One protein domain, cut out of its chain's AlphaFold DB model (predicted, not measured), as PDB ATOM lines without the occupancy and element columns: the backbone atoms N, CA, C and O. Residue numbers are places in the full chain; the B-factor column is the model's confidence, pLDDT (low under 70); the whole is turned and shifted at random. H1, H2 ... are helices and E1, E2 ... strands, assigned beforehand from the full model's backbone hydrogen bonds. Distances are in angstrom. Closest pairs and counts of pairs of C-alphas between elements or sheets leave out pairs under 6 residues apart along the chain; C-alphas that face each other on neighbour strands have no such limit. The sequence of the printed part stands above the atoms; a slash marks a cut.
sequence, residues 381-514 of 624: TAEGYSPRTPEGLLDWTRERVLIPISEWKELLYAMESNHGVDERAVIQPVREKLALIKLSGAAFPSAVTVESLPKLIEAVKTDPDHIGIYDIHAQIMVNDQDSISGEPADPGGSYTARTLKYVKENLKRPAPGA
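Overview. This is residues 381 to 514 of the 624 residues of an uncharacterized protein of Spirochaetes bacterium (UniProt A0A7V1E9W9). A small three-stranded sheet sits between two groups of helices: H1 and the first residues of H2 pack at its E2 side, with short H3 joining them, while H5 grazes it at the E3 side and H4 lies near H5. H2 reaches away from the sheet toward one end of the long axis, and the tail after H5 runs to the other; between E3 and H5 lies a long stretch without a named element. The printed part has 134 residues, with five helices and three strands in the order H1 H2 H3 E1 E2 H4 E3 H5; the sheet runs E2 E1 E3, all antiparallel. The class is mostly helix, though named elements hold 63 of the 134 residues, under half. The whole is compact, with a radius of gyration of the C-alphas of 15.3 A, and elongated in outline, spanning 52 by 27 by 27 A.

Along the chain. H1, residues 390 to 400, begins at C-alpha 390 (446.683, 310.638, 427.793) and is 15.4 A long. H2, residues 405 to 419, is 21.1 A long, and H3 is residues 423 to 427. E1, residues 434 to 438, is 13.7 A long and begins at C-alpha 434 (453.751, 316.954, 432.963). E2 is residues 446 to 449, H4 residues 453 to 460 and E3 residues 468 to 470. H5, residues 495 to 506, is 16.3 A long and ends at C-alpha 506 (463.355, 332.798, 432.234).

Arrangement. E1 and E2 form a hairpin, with N 437 and O 446 2.9 A apart, within hydrogen-bond range. E1 and E3 are antiparallel at 149 degrees, with N 438 and O 468 at 2.8 A. E2, H4 and E3 make a split strand-helix-strand unit, two strands running the same way with E1 between them, and its crossover is right-handed. H1 and H2 are on one face of the sheet E2 E1 E3, an arrangement of two layers, helices on one face of a sheet. The closest C-alphas of H1 and E2 are Arg 398 and Thr 449, 5.8 A; those of H2 and E2 are Ile 405 and Ser 446, 5.0 A. Residues 403 to 404 pair antiparallel with residues 446 to 447 of E2. H3 touches H2, with residues 412 to 416 of H2 alone, closest at the C-alphas of Leu 412 and Glu 423, 6.2 A. H1 and H3 only just touch, with 3 pairs of C-alphas within 8 A, the closest being Pro 390 and Val 426, 4.9 A. H5 only grazes the sheet, with residues 496 to 504. H4 is close to but not clearly touching H5, with the C-alphas of Pro 454 and Val 503 7.0 A apart, at a steep tilt of 46 degrees, the same way. In H1, H2, H3, H4 and H5 every O i to N i+4 pair is within hydrogen-bond range.

Size, cuts and confidence. The C-alphas of Gly 420 and Gly 513 are the two farthest apart, 53.9 A. The printed part has no cut. The link from E3 to H5 is long, with 24 residues. The mean pLDDT of the printed part is 72.4; residues 461 to 466, residue 471 and residues 473 to 514 are under 70.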
ATOM      1  N   THR A 381     437.897 310.596 440.172       89.38
ATOM      2  CA  THR A 381     438.255 309.262 440.701       89.38
ATOM      3  C   THR A 381     437.055 308.303 440.767       89.38
ATOM      4  O   THR A 381     437.234 307.091 440.841       89.38
ATOM      5  N   ALA A 382     435.820 308.812 440.679       87.31
ATOM      6  CA  ALA A 382     434.603 307.999 440.638       87.31
ATOM      7  C   ALA A 382     434.509 307.080 439.398       87.31
ATOM      8  O   ALA A 382     434.973 307.417 438.303       87.31
ATOM      9  N   GLU A 383     433.815 305.948 439.557       81.38
ATOM     10  CA  GLU A 383     433.522 304.977 438.493       81.38
ATOM     11  C   GLU A 383     432.917 305.658 437.251       81.38
ATOM     12  O   GLU A 383     431.892 306.339 437.325       81.38
ATOM     13  N   GLY A 384     433.580 305.505 436.103       80.81
ATOM     14  CA  GLY A 384     433.164 306.088 434.824       80.81
ATOM     15  C   GLY A 384     433.437 307.590 434.641       80.81
ATOM     16  O   GLY A 384     433.215 308.090 433.538       80.81
ATOM     17  N   TYR A 385     433.940 308.303 435.660       83.62
ATOM     18  CA  TYR A 385     434.302 309.730 435.574       83.62
ATOM     19  C   TYR A 385     435.772 309.953 435.179       83.62
ATOM     20  O   TYR A 385     436.100 311.029 434.672       83.62
ATOM     21  N   SER A 386     436.648 308.967 435.404       89.69
ATOM     22  CA  SER A 386     438.087 309.083 435.134       89.69
ATOM     23  C   SER A 386     438.406 309.275 433.642       89.69
ATOM     24  O   SER A 386     437.674 308.758 432.786       89.69
ATOM     25  N   PRO A 387     439.481 310.019 433.294       88.31
ATOM     26  CA  PRO A 387     439.883 310.220 431.903       88.31
ATOM     27  C   PRO A 387     440.111 308.900 431.153       88.31
ATOM     28  O   PRO A 387     440.427 307.881 431.755       88.31
ATOM     29  N   ARG A 388     439.969 308.924 429.822       85.62
ATOM     30  CA  ARG A 388     440.113 307.731 428.958       85.62
ATOM     31  C   ARG A 388     441.366 307.719 428.086       85.62
ATOM     32  O   ARG A 388     441.644 306.710 427.451       85.62
ATOM     33  N   THR A 389     442.081 308.839 427.999       89.00
ATOM     34  CA  THR A 389     443.241 309.003 427.112       89.00
ATOM     35  C   THR A 389     444.328 309.850 427.791       89.00
ATOM     36  O   THR A 389     444.006 310.603 428.721       89.00
ATOM     37  N   PRO A 390     445.591 309.778 427.327       87.69
ATOM     38  CA  PRO A 390     446.683 310.638 427.793       87.69
ATOM     39  C   PRO A 390     446.347 312.135 427.726       87.69
ATOM     40  O   PRO A 390     446.618 312.889 428.660       87.69
ATOM     41  N   GLU A 391     445.694 312.576 426.649       89.31
ATOM     42  CA  GLU A 391     445.278 313.969 426.452       89.31
ATOM     43  C   GLU A 391     444.210 314.372 427.472       89.31
ATOM     44  O   GLU A 391     444.263 315.472 428.014       89.31
ATOM     45  N   GLY A 392     443.276 313.467 427.784       87.75
ATOM     46  CA  GLY A 392     442.267 313.676 428.820       87.75
ATOM     47  C   GLY A 392     442.859 313.793 430.229       87.75
ATOM     48  O   GLY A 392     442.339 314.568 431.033       87.75
ATOM     49  N   LEU A 393     443.949 313.074 430.525       90.00
ATOM     50  CA  LEU A 393     444.709 313.241 431.771       90.00
ATOM     51  C   LEU A 393     445.433 314.596 431.800       90.00
ATOM     52  O   LEU A 393     445.370 315.307 432.803       90.00
ATOM     53  N   LEU A 394     446.084 314.985 430.701       87.56
ATOM     54  CA  LEU A 394     446.795 316.263 430.597       87.56
ATOM     55  C   LEU A 394     445.850 317.470 430.724       87.56
ATOM     56  O   LEU A 394     446.131 318.396 431.488       87.56
ATOM     57  N   ASP A 395     444.714 317.455 430.021       88.38
ATOM     58  CA  ASP A 395     443.704 318.512 430.120       88.38
ATOM     59  C   ASP A 395     443.106 318.582 431.531       88.38
ATOM     60  O   ASP A 395     442.928 319.683 432.057       88.38
ATOM     61  N   TRP A 396     442.898 317.435 432.190       91.25
ATOM     62  CA  TRP A 396     442.427 317.400 433.575       91.25
ATOM     63  C   TRP A 396     443.453 317.933 434.580       91.25
ATOM     64  O   TRP A 396     443.099 318.712 435.465       91.25
ATOM     65  N   THR A 397     444.732 317.603 434.391       90.81
ATOM     66  CA  THR A 397     445.838 318.150 435.193       90.81
ATOM     67  C   THR A 397     445.915 319.672 435.052       90.81
ATOM     68  O   THR A 397     446.130 320.371 436.040       90.81
ATOM     69  N   ARG A 398     445.666 320.212 433.847       87.25
ATOM     70  CA  ARG A 398     445.611 321.665 433.620       87.25
ATOM     71  C   ARG A 398     444.394 322.311 434.288       87.25
ATOM     72  O   ARG A 398     444.533 323.369 434.891       87.25
ATOM     73  N   GLU A 399     443.209 321.700 434.190       87.94
ATOM     74  CA  GLU A 399     441.988 322.205 434.842       87.94
ATOM     75  C   GLU A 399     442.146 322.280 436.367       87.94
ATOM     76  O   GLU A 399     441.786 323.296 436.966       87.94
ATOM     77  N   ARG A 400     442.708 321.229 436.976       88.25
ATOM     78  CA  ARG A 400     442.929 321.088 438.425       88.25
ATOM     79  C   ARG A 400     444.014 322.007 438.994       88.25
ATOM     80  O   ARG A 400     444.080 322.154 440.210       88.25
ATOM     81  N   VAL A 401     444.834 322.625 438.139       86.00
ATOM     82  CA  VAL A 401     446.005 323.470 438.457       86.00
ATOM     83  C   VAL A 401     447.152 322.714 439.144       86.00
ATOM     84  O   VAL A 401     448.283 322.774 438.665       86.00
ATOM     85  N   LEU A 402     446.868 322.013 440.244       89.06
ATOM     86  CA  LEU A 402     447.826 321.320 441.101       89.06
ATOM     87  C   LEU A 402     447.145 320.112 441.767       89.06
ATOM     88  O   LEU A 402     446.112 320.259 442.419       89.06
ATOM     89  N   ILE A 403     447.711 318.913 441.594       92.25
ATOM     90  CA  ILE A 403     447.161 317.649 442.114       92.25
ATOM     91  C   ILE A 403     448.157 317.015 443.101       92.25
ATOM     92  O   ILE A 403     449.203 316.548 442.654       92.25
ATOM     93  N   PRO A 404     447.857 316.940 444.410       91.19
ATOM     94  CA  PRO A 404     448.668 316.211 445.392       91.19
ATOM     95  C   PRO A 404     449.001 314.775 444.972       91.19
ATOM     96  O   PRO A 404     448.179 314.095 444.362       91.19
ATOM     97  N   ILE A 405     450.202 314.290 445.307       86.50
ATOM     98  CA  ILE A 405     450.697 312.979 444.845       86.50
ATOM     99  C   ILE A 405     449.813 311.788 445.262       86.50
ATOM    100  O   ILE A 405     449.737 310.800 444.535       86.50
ATOM    101  N   SER A 406     449.098 311.885 446.385       86.00
ATOM    102  CA  SER A 406     448.073 310.918 446.802       86.00
ATOM    103  C   SER A 406     446.879 310.899 445.840       86.00
ATOM    104  O   SER A 406     446.549 309.855 445.282       86.00
ATOM    105  N   GLU A 407     446.291 312.063 445.562       90.19
ATOM    106  CA  GLU A 407     445.186 312.228 444.605       90.19
ATOM    107  C   GLU A 407     445.598 311.867 443.164       90.19
ATOM    108  O   GLU A 407     444.776 311.401 442.377       90.19
ATOM    109  N   TRP A 408     446.877 312.041 442.814       89.88
ATOM    110  CA  TRP A 408     447.445 311.606 441.534       89.88
ATOM    111  C   TRP A 408     447.476 310.074 441.411       89.88
ATOM    112  O   TRP A 408     447.019 309.537 440.401       89.88
ATOM    113  N   LYS A 409     447.932 309.367 442.457       87.44
ATOM    114  CA  LYS A 409     447.883 307.893 442.537       87.44
ATOM    115  C   LYS A 409     446.436 307.382 442.430       87.44
ATOM    116  O   LYS A 409     446.172 306.469 441.652       87.44
ATOM    117  N   GLU A 410     445.491 307.993 443.152       89.06
ATOM    118  CA  GLU A 410     444.064 307.626 443.084       89.06
ATOM    119  C   GLU A 410     443.457 307.850 441.689       89.06
ATOM    120  O   GLU A 410     442.700 307.008 441.205       89.06
ATOM    121  N   LEU A 411     443.801 308.952 441.016       90.19
ATOM    122  CA  LEU A 411     443.344 309.247 439.655       90.19
ATOM    123  C   LEU A 411     443.841 308.206 438.644       90.19
ATOM    124  O   LEU A 411     443.059 307.754 437.809       90.19
ATOM    125  N   LEU A 412     445.112 307.812 438.727       88.81
ATOM    126  CA  LEU A 412     445.698 306.798 437.847       88.81
ATOM    127  C   LEU A 412     445.092 305.414 438.102       88.81
ATOM    128  O   LEU A 412     444.663 304.760 437.153       88.81
ATOM    129  N   TYR A 413     444.935 305.021 439.369       87.94
ATOM    130  CA  TYR A 413     444.233 303.791 439.741       87.94
ATOM    131  C   TYR A 413     442.777 303.779 439.237       87.94
ATOM    132  O   TYR A 413     442.295 302.770 438.722       87.94
ATOM    133  N   ALA A 414     442.079 304.918 439.292       88.00
ATOM    134  CA  ALA A 414     440.740 305.062 438.721       88.00
ATOM    135  C   ALA A 414     440.724 305.045 437.178       88.00
ATOM    136  O   ALA A 414     439.679 304.767 436.587       88.00
ATOM    137  N   MET A 415     441.831 305.340 436.492       88.81
ATOM    138  CA  MET A 415     441.947 305.170 435.035       88.81
ATOM    139  C   MET A 415     442.223 303.709 434.657       88.81
ATOM    140  O   MET A 415     441.556 303.184 433.764       88.81
ATOM    141  N   GLU A 416     443.130 303.039 435.372       88.06
ATOM    142  CA  GLU A 416     443.423 301.613 435.193       88.06
ATOM    143  C   GLU A 416     442.180 300.756 435.476       88.06
ATOM    144  O   GLU A 416     441.752 299.983 434.621       88.06
ATOM    145  N   SER A 417     441.536 300.959 436.629       86.25
ATOM    146  CA  SER A 417     440.368 300.186 437.071       86.25
ATOM    147  C   SER A 417     439.141 300.364 436.161       86.25
ATOM    148  O   SER A 417     438.479 299.386 435.816       86.25
ATOM    149  N   ASN A 418     438.852 301.593 435.707       86.25
ATOM    150  CA  ASN A 418     437.671 301.858 434.872       86.25
ATOM    151  C   ASN A 418     437.858 301.483 433.389       86.25
ATOM    152  O   ASN A 418     436.864 301.190 432.722       86.25
ATOM    153  N   HIS A 419     439.086 301.540 432.850       84.69
ATOM    154  CA  HIS A 419     439.327 301.441 431.397       84.69
ATOM    155  C   HIS A 419     440.349 300.369 430.983       84.69
ATOM    156  O   HIS A 419     440.525 300.145 429.787       84.69
ATOM    157  N   GLY A 420     441.013 299.701 431.932       81.31
ATOM    158  CA  GLY A 420     441.994 298.642 431.669       81.31
ATOM    159  C   GLY A 420     443.317 299.130 431.070       81.31
ATOM    160  O   GLY A 420     443.966 298.374 430.346       81.31
ATOM    161  N   VAL A 421     443.701 300.390 431.314       77.62
ATOM    162  CA  VAL A 421     444.921 301.000 430.754       77.62
ATOM    163  C   VAL A 421     445.984 301.186 431.838       77.62
ATOM    164  O   VAL A 421     445.765 301.932 432.787       77.62
ATOM    165  N   ASP A 422     447.138 300.539 431.657       80.56
ATOM    166  CA  ASP A 422     448.328 300.668 432.515       80.56
ATOM    167  C   ASP A 422     448.800 302.128 432.651       80.56
ATOM    168  O   ASP A 422     448.824 302.884 431.674       80.56
ATOM    169  N   GLU A 423     449.249 302.499 433.854       78.44
ATOM    170  CA  GLU A 423     449.757 303.831 434.202       78.44
ATOM    171  C   GLU A 423     450.771 304.351 433.171       78.44
ATOM    172  O   GLU A 423     450.680 305.493 432.711       78.44
ATOM    173  N   ARG A 424     451.724 303.509 432.751       78.00
ATOM    174  CA  ARG A 424     452.795 303.930 431.833       78.00
ATOM    175  C   ARG A 424     452.256 304.205 430.436       78.00
ATOM    176  O   ARG A 424     452.712 305.149 429.793       78.00
ATOM    177  N   ALA A 425     451.273 303.430 429.977       78.75
ATOM    178  CA  ALA A 425     450.599 303.664 428.702       78.75
ATOM    179  C   ALA A 425     449.806 304.987 428.691       78.75
ATOM    180  O   ALA A 425     449.712 305.629 427.644       78.75
ATOM    181  N   VAL A 426     449.295 305.429 429.846       83.50
ATOM    182  CA  VAL A 426     448.640 306.739 429.997       83.50
ATOM    183  C   VAL A 426     449.655 307.885 430.074       83.50
ATOM    184  O   VAL A 426     449.486 308.896 429.393       83.50
ATOM    185  N   ILE A 427     450.698 307.764 430.902       82.75
ATOM    186  CA  ILE A 427     451.630 308.871 431.175       82.75
ATOM    187  C   ILE A 427     452.606 309.094 430.015       82.75
ATOM    188  O   ILE A 427     452.858 310.242 429.646       82.75
ATOM    189  N   GLN A 428     453.161 308.034 429.418       81.56
ATOM    190  CA  GLN A 428     454.273 308.147 428.465       81.56
ATOM    191  C   GLN A 428     453.997 309.089 427.267       81.56
ATOM    192  O   GLN A 428     454.900 309.860 426.936       81.56
ATOM    193  N   PRO A 429     452.795 309.130 426.646       85.31
ATOM    194  CA  PRO A 429     452.507 310.050 425.536       85.31
ATOM    195  C   PRO A 429     452.401 311.536 425.928       85.31
ATOM    196  O   PRO A 429     452.457 312.404 425.056       85.31
ATOM    197  N   VAL A 430     452.244 311.851 427.220       86.19
ATOM    198  CA  VAL A 430     452.111 313.231 427.737       86.19
ATOM    199  C   VAL A 430     453.180 313.625 428.762       86.19
ATOM    200  O   VAL A 430     453.197 314.775 429.199       86.19
ATOM    201  N   ARG A 431     454.120 312.725 429.085       80.56
ATOM    202  CA  ARG A 431     455.236 312.916 430.032       80.56
ATOM    203  C   ARG A 431     455.982 314.240 429.852       80.56
ATOM    204  O   ARG A 431     456.284 314.906 430.833       80.56
ATOM    205  N   GLU A 432     456.248 314.651 428.614       78.75
ATOM    206  CA  GLU A 432     456.983 315.893 428.306       78.75
ATOM    207  C   GLU A 432     456.224 317.183 428.673       78.75
ATOM    208  O   GLU A 432     456.804 318.267 428.692       78.75
ATOM    209  N   LYS A 433     454.924 317.072 428.968       85.00
ATOM    210  CA  LYS A 433     454.013 318.178 429.306       85.00
ATOM    211  C   LYS A 433     453.573 318.145 430.776       85.00
ATOM    212  O   LYS A 433     452.834 319.034 431.205       85.00
ATOM    213  N   LEU A 434     454.033 317.156 431.543       85.44
ATOM    214  CA  LEU A 434     453.751 316.954 432.963       85.44
ATOM    215  C   LEU A 434     455.034 317.092 433.791       85.44
ATOM    216  O   LEU A 434     456.122 316.747 433.333       85.44
ATOM    217  N   ALA A 435     454.906 317.574 435.022       82.75
ATOM    218  CA  ALA A 435     455.993 317.634 435.991       82.75
ATOM    219  C   ALA A 435     455.473 317.328 437.399       82.75
ATOM    220  O   ALA A 435     454.302 317.566 437.706       82.75
ATOM    221  N   LEU A 436     456.360 316.833 438.260       84.19
ATOM    222  CA  LEU A 436     456.117 316.729 439.693       84.19
ATOM    223  C   LEU A 436     456.874 317.869 440.387       84.19
ATOM    224  O   LEU A 436     458.080 318.017 440.185       84.19
ATOM    225  N   ILE A 437     456.185 318.677 441.191       84.00
ATOM    226  CA  ILE A 437     456.793 319.770 441.965       84.00
ATOM    227  C   ILE A 437     456.652 319.554 443.465       84.00
ATOM    228  O   ILE A 437     455.672 318.980 443.934       84.00
ATOM    229  N   LYS A 438     457.592 320.107 444.229       84.19
ATOM    230  CA  LYS A 438     457.440 320.388 445.653       84.19
ATOM    231  C   LYS A 438     457.687 321.878 445.886       84.19
ATOM    232  O   LYS A 438     458.807 322.356 445.710       84.19
ATOM    233  N   LEU A 439     456.624 322.602 446.238       84.25
ATOM    234  CA  LEU A 439     456.702 324.006 446.651       84.25
ATOM    235  C   LEU A 439     457.466 324.114 447.980       84.25
ATOM    236  O   LEU A 439     457.471 323.170 448.776       84.25
ATOM    237  N   SER A 440     458.108 325.257 448.232       80.88
ATOM    238  CA  SER A 440     458.752 325.502 449.528       80.88
ATOM    239  C   SER A 440     457.704 325.468 450.643       80.88
ATOM    240  O   SER A 440     456.593 325.953 450.457       80.88
ATOM    241  N   GLY A 441     458.027 324.840 451.774       80.50
ATOM    242  CA  GLY A 441     457.099 324.637 452.894       80.50
ATOM    243  C   GLY A 441     456.036 323.542 452.700       80.50
ATOM    244  O   GLY A 441     455.485 323.074 453.693       80.50
ATOM    245  N   ALA A 442     455.756 323.088 451.470       85.50
ATOM    246  CA  ALA A 442     454.717 322.083 451.225       85.50
ATOM    247  C   ALA A 442     455.104 320.711 451.803       85.50
ATOM    248  O   ALA A 442     456.262 320.285 451.736       85.50
ATOM    249  N   ALA A 443     454.128 319.988 452.354       83.50
ATOM    250  CA  ALA A 443     454.360 318.708 453.019       83.50
ATOM    251  C   ALA A 443     454.775 317.621 452.012       83.50
ATOM    252  O   ALA A 443     455.818 316.974 452.165       83.50
ATOM    253  N   PHE A 444     454.001 317.488 450.937       81.94
ATOM    254  CA  PHE A 444     454.119 316.472 449.889       81.94
ATOM    255  C   PHE A 444     454.240 317.123 448.499       81.94
ATOM    256  O   PHE A 444     453.877 318.287 448.322       81.94
ATOM    257  N   PRO A 445     454.768 316.408 447.492       86.31
ATOM    258  CA  PRO A 445     454.795 316.905 446.123       86.31
ATOM    259  C   PRO A 445     453.418 316.832 445.442       86.31
ATOM    260  O   PRO A 445     452.512 316.124 445.888       86.31
ATOM    261  N   SER A 446     453.280 317.550 444.330       88.88
ATOM    262  CA  SER A 446     452.063 317.614 443.520       88.88
ATOM    263  C   SER A 446     452.372 317.577 442.022       88.88
ATOM    264  O   SER A 446     453.342 318.180 441.558       88.88
ATOM    265  N   ALA A 447     451.545 316.866 441.260       90.06
ATOM    266  CA  ALA A 447     451.584 316.816 439.806       90.06
ATOM    267  C   ALA A 447     450.941 318.074 439.200       90.06
ATOM    268  O   ALA A 447     449.884 318.537 439.641       90.06
ATOM    269  N   VAL A 448     451.591 318.617 438.173       89.38
ATOM    270  CA  VAL A 448     451.201 319.834 437.447       89.38
ATOM    271  C   VAL A 448     451.506 319.680 435.957       89.38
ATOM    272  O   VAL A 448     452.321 318.846 435.558       89.38
ATOM    273  N   THR A 449     450.895 320.515 435.114       89.69
ATOM    274  CA  THR A 449     451.368 320.654 433.727       89.69
ATOM    275  C   THR A 449     452.534 321.637 433.660       89.69
ATOM    276  O   THR A 449     452.557 322.631 434.384       89.69
ATOM    277  N   VAL A 450     453.481 321.394 432.754       83.12
ATOM    278  CA  VAL A 450     454.631 322.290 432.522       83.12
ATOM    279  C   VAL A 450     454.169 323.680 432.048       83.12
ATOM    280  O   VAL A 450     454.803 324.686 432.353       83.12
ATOM    281  N   GLU A 451     453.019 323.742 431.371       82.12
ATOM    282  CA  GLU A 451     452.334 324.966 430.929       82.12
ATOM    283  C   GLU A 451     451.800 325.810 432.106       82.12
ATOM    284  O   GLU A 451     451.825 327.037 432.049       82.12
ATOM    285  N   SER A 452     451.354 325.170 433.194       82.75
ATOM    286  CA  SER A 452     450.827 325.842 434.394       82.75
ATOM    287  C   SER A 452     451.914 326.400 435.323       82.75
ATOM    288  O   SER A 452     451.610 327.261 436.154       82.75
ATOM    289  N   LEU A 453     453.163 325.929 435.204       79.56
ATOM    290  CA  LEU A 453     454.248 326.271 436.131       79.56
ATOM    291  C   LEU A 453     454.500 327.779 436.283       79.56
ATOM    292  O   LEU A 453     454.592 328.211 437.430       79.56
ATOM    293  N   PRO A 454     454.587 328.605 435.217       77.44
ATOM    294  CA  PRO A 454     454.953 330.008 435.391       77.44
ATOM    295  C   PRO A 454     453.940 330.782 436.244       77.44
ATOM    296  O   PRO A 454     454.338 331.415 437.219       77.44
ATOM    297  N   LYS A 455     452.635 330.638 435.952       78.56
ATOM    298  CA  LYS A 455     451.548 331.258 436.733       78.56
ATOM    299  C   LYS A 455     451.574 330.804 438.194       78.56
ATOM    300  O   LYS A 455     451.408 331.622 439.091       78.56
ATOM    301  N   LEU A 456     451.774 329.508 438.441       79.81
ATOM    302  CA  LEU A 456     451.792 328.963 439.799       79.81
ATOM    303  C   LEU A 456     452.973 329.503 440.621       79.81
ATOM    304  O   LEU A 456     452.798 329.864 441.782       79.81
ATOM    305  N   ILE A 457     454.165 329.572 440.023       76.50
ATOM    306  CA  ILE A 457     455.376 330.048 440.703       76.50
ATOM    307  C   ILE A 457     455.278 331.558 440.978       76.50
ATOM    308  O   ILE A 457     455.603 332.000 442.080       76.50
ATOM    309  N   GLU A 458     454.747 332.334 440.028       74.06
ATOM    310  CA  GLU A 458     454.468 333.768 440.186       74.06
ATOM    311  C   GLU A 458     453.418 334.029 441.289       74.06
ATOM    312  O   GLU A 458     453.644 334.866 442.165       74.06
ATOM    313  N   ALA A 459     452.332 333.246 441.342       74.38
ATOM    314  CA  ALA A 459     451.296 333.364 442.372       74.38
ATOM    315  C   ALA A 459     451.806 333.040 443.794       74.38
ATOM    316  O   ALA A 459     451.552 333.801 444.736       74.38
ATOM    317  N   VAL A 460     452.546 331.932 443.953       72.25
ATOM    318  CA  VAL A 460     453.076 331.459 445.252       72.25
ATOM    319  C   VAL A 460     454.331 332.240 445.691       72.25
ATOM    320  O   VAL A 460     454.712 332.183 446.857       72.25
ATOM    321  N   LYS A 461     454.961 333.017 444.793       64.75
ATOM    322  CA  LYS A 461     456.104 333.927 445.056       64.75
ATOM    323  C   LYS A 461     457.330 333.284 445.711       64.75
ATOM    324  O   LYS A 461     458.190 333.978 446.252       64.75
ATOM    325  N   THR A 462     457.425 331.962 445.661       66.12
ATOM    326  CA  THR A 462     458.624 331.238 446.080       66.12
ATOM    327  C   THR A 462     459.703 331.435 445.021       66.12
ATOM    328  O   THR A 462     459.413 331.362 443.827       66.12
ATOM    329  N   ASP A 463     460.945 331.676 445.446       65.25
ATOM    330  CA  ASP A 463     462.082 331.740 444.524       65.25
ATOM    331  C   ASP A 463     462.149 330.440 443.689       65.25
ATOM    332  O   ASP A 463     462.112 329.356 444.282       65.25
ATOM    333  N   PRO A 464     462.251 330.497 442.345       64.62
ATOM    334  CA  PRO A 464     462.403 329.307 441.508       64.62
ATOM    335  C   PRO A 464     463.579 328.396 441.906       64.62
ATOM    336  O   PRO A 464     463.568 327.211 441.573       64.62
ATOM    337  N   ASP A 465     464.590 328.907 442.621       65.44
ATOM    338  CA  ASP A 465     465.673 328.104 443.197       65.44
ATOM    339  C   ASP A 465     465.262 327.257 444.421       65.44
ATOM    340  O   ASP A 465     465.909 326.245 444.690       65.44
ATOM    341  N   HIS A 466     464.154 327.580 445.097       68.50
ATOM    342  CA  HIS A 466     463.623 326.851 446.261       68.50
ATOM    343  C   HIS A 466     462.470 325.879 445.942       68.50
ATOM    344  O   HIS A 466     461.918 325.264 446.855       68.50
ATOM    345  N   ILE A 467     462.093 325.722 444.671       72.88
ATOM    346  CA  ILE A 467     461.059 324.768 444.244       72.88
ATOM    347  C   ILE A 467     461.742 323.504 443.725       72.88
ATOM    348  O   ILE A 467     462.479 323.537 442.737       72.88
ATOM    349  N   GLY A 468     461.486 322.371 444.380       72.25
ATOM    350  CA  GLY A 468     461.940 321.070 443.894       72.25
ATOM    351  C   GLY A 468     461.125 320.671 442.670       72.25
ATOM    352  O   GLY A 468     459.897 320.653 442.744       72.25
ATOM    353  N   ILE A 469     461.778 320.349 441.550       73.06
ATOM    354  CA  ILE A 469     461.096 319.889 440.334       73.06
ATOM    355  C   ILE A 469     461.713 318.580 439.844       73.06
ATOM    356  O   ILE A 469     462.933 318.450 439.738       73.06
ATOM    357  N   TYR A 470     460.844 317.624 439.531       72.56
ATOM    358  CA  TYR A 470     461.180 316.236 439.252       72.56
ATOM    359  C   TYR A 470     460.439 315.767 437.986       72.56
ATOM    360  O   TYR A 470     459.326 316.216 437.692       72.56
ATOM    361  N   ASP A 471     461.057 314.866 437.216       69.62
ATOM    362  CA  ASP A 471     460.368 314.173 436.117       69.62
ATOM    363  C   ASP A 471     459.257 313.306 436.726       69.62
ATOM    364  O   ASP A 471     459.499 312.603 437.704       69.62
ATOM    365  N   ILE A 472     458.043 313.343 436.175       72.19
ATOM    366  CA  ILE A 472     456.895 312.635 436.766       72.19
ATOM    367  C   ILE A 472     457.059 311.102 436.757       72.19
ATOM    368  O   ILE A 472     456.380 310.406 437.503       72.19
ATOM    369  N   HIS A 473     457.992 310.574 435.954       59.06
ATOM    370  CA  HIS A 473     458.373 309.158 435.941       59.06
ATOM    371  C   HIS A 473     459.584 308.853 436.864       59.06
ATOM    372  O   HIS A 473     459.924 307.688 437.096       59.06
ATOM    373  N   ALA A 474     460.260 309.866 437.419       51.47
ATOM    374  CA  ALA A 474     461.348 309.669 438.373       51.47
ATOM    375  C   ALA A 474     460.784 309.359 439.771       51.47
ATOM    376  O   ALA A 474     460.397 310.251 440.516       51.47
ATOM    377  N   GLN A 475     460.803 308.070 440.126       48.28
ATOM    378  CA  GLN A 475     460.418 307.529 441.438       48.28
ATOM    379  C   GLN A 475     458.922 307.556 441.801       48.28
ATOM    380  O   GLN A 475     458.565 307.733 442.964       48.28
ATOM    381  N   ILE A 476     458.050 307.164 440.868       45.56
ATOM    382  CA  ILE A 476     456.887 306.346 441.264       45.56
ATOM    383  C   ILE A 476     457.405 304.909 441.481       45.56
ATOM    384  O   ILE A 476     457.296 304.029 440.631       45.56
ATOM    385  N   MET A 477     458.097 304.717 442.608       35.44
ATOM    386  CA  MET A 477     458.648 303.446 443.089       35.44
ATOM    387  C   MET A 477     458.116 303.203 444.503       35.44
ATOM    388  O   MET A 477     458.152 304.094 445.345       35.44
ATOM    389  N   VAL A 478     457.599 301.998 444.735       38.22
ATOM    390  CA  VAL A 478     456.838 301.629 445.937       38.22
ATOM    391  C   VAL A 478     457.659 301.788 447.221       38.22
ATOM    392  O   VAL A 478     458.654 301.091 447.401       38.22
ATOM    393  N   ASN A 479     457.181 302.647 448.125       35.12
ATOM    394  CA  ASN A 479     457.335 302.567 449.583       35.12
ATOM    395  C   ASN A 479     456.262 303.454 450.249       35.12
ATOM    396  O   ASN A 479     455.873 304.476 449.682       35.12
ATOM    397  N   ASP A 480     455.797 303.088 451.448       43.12
ATOM    398  CA  ASP A 480     454.672 303.738 452.157       43.12
ATOM    399  C   ASP A 480     455.039 305.071 452.851       43.12
ATOM    400  O   ASP A 480     454.697 305.317 454.008       43.12
ATOM    401  N   GLN A 481     455.775 305.941 452.156       43.09
ATOM    402  CA  GLN A 481     456.085 307.306 452.592       43.09
ATOM    403  C   GLN A 481     456.040 308.242 451.376       43.09
ATOM    404  O   GLN A 481     456.727 307.997 450.387       43.09
ATOM    405  N   ASP A 482     455.284 309.345 451.442       48.34
ATOM    406  CA  ASP A 482     455.184 310.351 450.360       48.34
ATOM    407  C   ASP A 482     456.431 311.268 450.257       48.34
ATOM    408  O   ASP A 482     456.363 312.462 449.949       48.34
ATOM    409  N   SER A 483     457.601 310.688 450.521       45.19
ATOM    410  CA  SER A 483     458.926 311.286 450.401       45.19
ATOM    411  C   SER A 483     459.553 310.954 449.046       45.19
ATOM    412  O   SER A 483     459.840 309.792 448.756       45.19
ATOM    413  N   ILE A 484     459.859 311.979 448.249       46.59
ATOM    414  CA  ILE A 484     460.753 311.829 447.092       46.59
ATOM    415  C   ILE A 484     462.157 311.497 447.616       46.59
ATOM    416  O   ILE A 484     462.653 312.176 448.515       46.59
ATOM    417  N   SER A 485     462.801 310.474 447.052       40.53
ATOM    418  CA  SER A 485     464.120 309.970 447.474       40.53
ATOM    419  C   SER A 485     465.128 310.000 446.317       40.53
ATOM    420  O   SER A 485     465.939 309.091 446.138       40.53
ATOM    421  N   GLY A 486     465.037 311.038 445.481       40.94
ATOM    422  CA  GLY A 486     465.743 311.147 444.209       40.94
ATOM    423  C   GLY A 486     466.414 312.500 444.025       40.94
ATOM    424  O   GLY A 486     465.901 313.532 444.462       40.94
ATOM    425  N   GLU A 487     467.562 312.477 443.355       42.28
ATOM    426  CA  GLU A 487     468.243 313.684 442.892       42.28
ATOM    427  C   GLU A 487     467.361 314.443 441.875       42.28
ATOM    428  O   GLU A 487     466.578 313.818 441.147       42.28
ATOM    429  N   PRO A 488     467.447 315.787 441.811       47.56
ATOM    430  CA  PRO A 488     466.742 316.564 440.795       47.56
ATOM    431  C   PRO A 488     467.172 316.124 439.389       47.56
ATOM    432  O   PRO A 488     468.326 315.765 439.167       47.56
ATOM    433  N   ALA A 489     466.232 316.144 438.439       47.34
ATOM    434  CA  ALA A 489     466.394 315.485 437.142       47.34
ATOM    435  C   ALA A 489     467.670 315.918 436.387       47.34
ATOM    436  O   ALA A 489     467.878 317.111 436.152       47.34
ATOM    437  N   ASP A 490     468.477 314.934 435.963       42.53
ATOM    438  CA  ASP A 490     469.730 315.134 435.220       42.53
ATOM    439  C   ASP A 490     469.525 316.099 434.026       42.53
ATOM    440  O   ASP A 490     468.744 315.790 433.112       42.53
ATOM    441  N   PRO A 491     470.235 317.250 433.991       43.25
ATOM    442  CA  PRO A 491     470.132 318.238 432.918       43.25
ATOM    443  C   PRO A 491     470.382 317.709 431.497       43.25
ATOM    444  O   PRO A 491     469.999 318.376 430.531       43.25
ATOM    445  N   GLY A 492     471.028 316.550 431.329       40.62
ATOM    446  CA  GLY A 492     471.337 315.991 430.012       40.62
ATOM    447  C   GLY A 492     470.131 315.410 429.254       40.62
ATOM    448  O   GLY A 492     470.030 315.585 428.031       40.62
ATOM    449  N   GLY A 493     469.230 314.713 429.958       46.94
ATOM    450  CA  GLY A 493     468.507 313.570 429.373       46.94
ATOM    451  C   GLY A 493     467.052 313.755 428.914       46.94
ATOM    452  O   GLY A 493     466.618 313.012 428.037       46.94
ATOM    453  N   SER A 494     466.280 314.695 429.472       53.06
ATOM    454  CA  SER A 494     464.814 314.768 429.267       53.06
ATOM    455  C   SER A 494     464.361 316.105 428.665       53.06
ATOM    456  O   SER A 494     464.861 317.161 429.058       53.06
ATOM    457  N   TYR A 495     463.384 316.083 427.745       50.72
ATOM    458  CA  TYR A 495     462.740 317.304 427.235       50.72
ATOM    459  C   TYR A 495     462.117 318.097 428.389       50.72
ATOM    460  O   TYR A 495     462.366 319.296 428.505       50.72
ATOM    461  N   THR A 496     461.430 317.407 429.310       54.53
ATOM    462  CA  THR A 496     460.882 317.998 430.536       54.53
ATOM    463  C   THR A 496     461.976 318.734 431.311       54.53
ATOM    464  O   THR A 496     461.826 319.917 431.581       54.53
ATOM    465  N   ALA A 497     463.126 318.102 431.579       55.88
ATOM    466  CA  ALA A 497     464.234 318.742 432.302       55.88
ATOM    467  C   ALA A 497     464.751 320.019 431.605       55.88
ATOM    468  O   ALA A 497     465.059 321.005 432.276       55.88
ATOM    469  N   ARG A 498     464.777 320.054 430.264       60.53
ATOM    470  CA  ARG A 498     465.150 321.256 429.495       60.53
ATOM    471  C   ARG A 498     464.090 322.353 429.564       60.53
ATOM    472  O   ARG A 498     464.455 323.509 429.749       60.53
ATOM    473  N   THR A 499     462.802 322.023 429.456       58.81
ATOM    474  CA  THR A 499     461.721 323.017 429.590       58.81
ATOM    475  C   THR A 499     461.626 323.551 431.017       58.81
ATOM    476  O   THR A 499     461.452 324.749 431.204       58.81
ATOM    477  N   LEU A 500     461.816 322.699 432.026       60.91
ATOM    478  CA  LEU A 500     461.871 323.089 433.435       60.91
ATOM    479  C   LEU A 500     463.060 324.006 433.725       60.91
ATOM    480  O   LEU A 500     462.889 325.040 434.368       60.91
ATOM    481  N   LYS A 501     464.244 323.677 433.193       63.69
ATOM    482  CA  LYS A 501     465.418 324.552 433.252       63.69
ATOM    483  C   LYS A 501     465.148 325.895 432.562       63.69
ATOM    484  O   LYS A 501     465.386 326.929 433.169       63.69
ATOM    485  N   TYR A 502     464.576 325.889 431.356       62.84
ATOM    486  CA  TYR A 502     464.204 327.111 430.638       62.84
ATOM    487  C   TYR A 502     463.203 327.971 431.428       62.84
ATOM    488  O   TYR A 502     463.405 329.176 431.543       62.84
ATOM    489  N   VAL A 503     462.161 327.372 432.017       62.78
ATOM    490  CA  VAL A 503     461.204 328.073 432.892       62.78
ATOM    491  C   VAL A 503     461.928 328.670 434.101       62.78
ATOM    492  O   VAL A 503     461.748 329.849 434.386       62.78
ATOM    493  N   LYS A 504     462.802 327.906 434.761       63.12
ATOM    494  CA  LYS A 504     463.592 328.376 435.908       63.12
ATOM    495  C   LYS A 504     464.567 329.511 435.550       63.12
ATOM    496  O   LYS A 504     464.766 330.411 436.359       63.12
ATOM    497  N   GLU A 505     465.141 329.498 434.347       62.78
ATOM    498  CA  GLU A 505     466.069 330.527 433.845       62.78
ATOM    499  C   GLU A 505     465.365 331.787 433.302       62.78
ATOM    500  O   GLU A 505     465.973 332.855 433.296       62.78
ATOM    501  N   ASN A 506     464.102 331.690 432.859       58.28
ATOM    502  CA  ASN A 506     463.355 332.798 432.234       58.28
ATOM    503  C   ASN A 506     462.200 333.348 433.092       58.28
ATOM    504  O   ASN A 506     461.569 334.335 432.709       58.28
ATOM    505  N   LEU A 507     461.914 332.747 434.248       62.06
ATOM    506  CA  LEU A 507     461.005 333.324 435.236       62.06
ATOM    507  C   LEU A 507     461.557 334.654 435.757       62.06
ATOM    508  O   LEU A 507     462.724 334.762 436.139       62.06
ATOM    509  N   LYS A 508     460.701 335.681 435.798       54.44
ATOM    510  CA  LYS A 508     461.062 336.986 436.359       54.44
ATOM    511  C   LYS A 508     461.407 336.817 437.838       54.44
ATOM    512  O   LYS A 508     460.527 336.558 438.655       54.44
ATOM    513  N   ARG A 509     462.672 337.039 438.200       53.34
ATOM    514  CA  ARG A 509     463.039 337.268 439.603       53.34
ATOM    515  C   ARG A 509     462.264 338.493 440.115       53.34
ATOM    516  O   ARG A 509     462.228 339.499 439.400       53.34
ATOM    517  N   PRO A 510     461.633 338.433 441.303       47.44
ATOM    518  CA  PRO A 510     460.826 339.536 441.810       47.44
ATOM    519  C   PRO A 510     461.689 340.791 441.979       47.44
ATOM    520  O   PRO A 510     462.759 340.749 442.588       47.44
ATOM    521  N   ALA A 511     461.231 341.914 441.423       41.09
ATOM    522  CA  ALA A 511     461.973 343.167 441.485       41.09
ATOM    523  C   ALA A 511     462.046 343.682 442.939       41.09
ATOM    524  O   ALA A 511     461.011 343.743 443.615       41.09
ATOM    525  N   PRO A 512     463.234 344.077 443.438       38.69
ATOM    526  CA  PRO A 512     463.373 344.594 444.794       38.69
ATOM    527  C   PRO A 512     462.648 345.940 444.916       38.69
ATOM    528  O   PRO A 512     463.104 346.943 444.375       38.69
ATOM    529  N   GLY A 513     461.519 345.953 445.630       46.69
ATOM    530  CA  GLY A 513     460.744 347.168 445.918       46.69
ATOM    531  C   GLY A 513     459.363 347.282 445.262       46.69
ATOM    532  O   GLY A 513     458.745 348.329 445.407       46.69
ATOM    533  N   ALA A 514     458.840 346.252 444.584       42.81
ATOM    534  CA  ALA A 514     457.427 346.251 444.174       42.81
ATOM    535  C   ALA A 514     456.488 346.387 445.398       42.81
ATOM    536  O   ALA A 514     456.793 345.830 446.458       42.81
TER     537      ALA A 514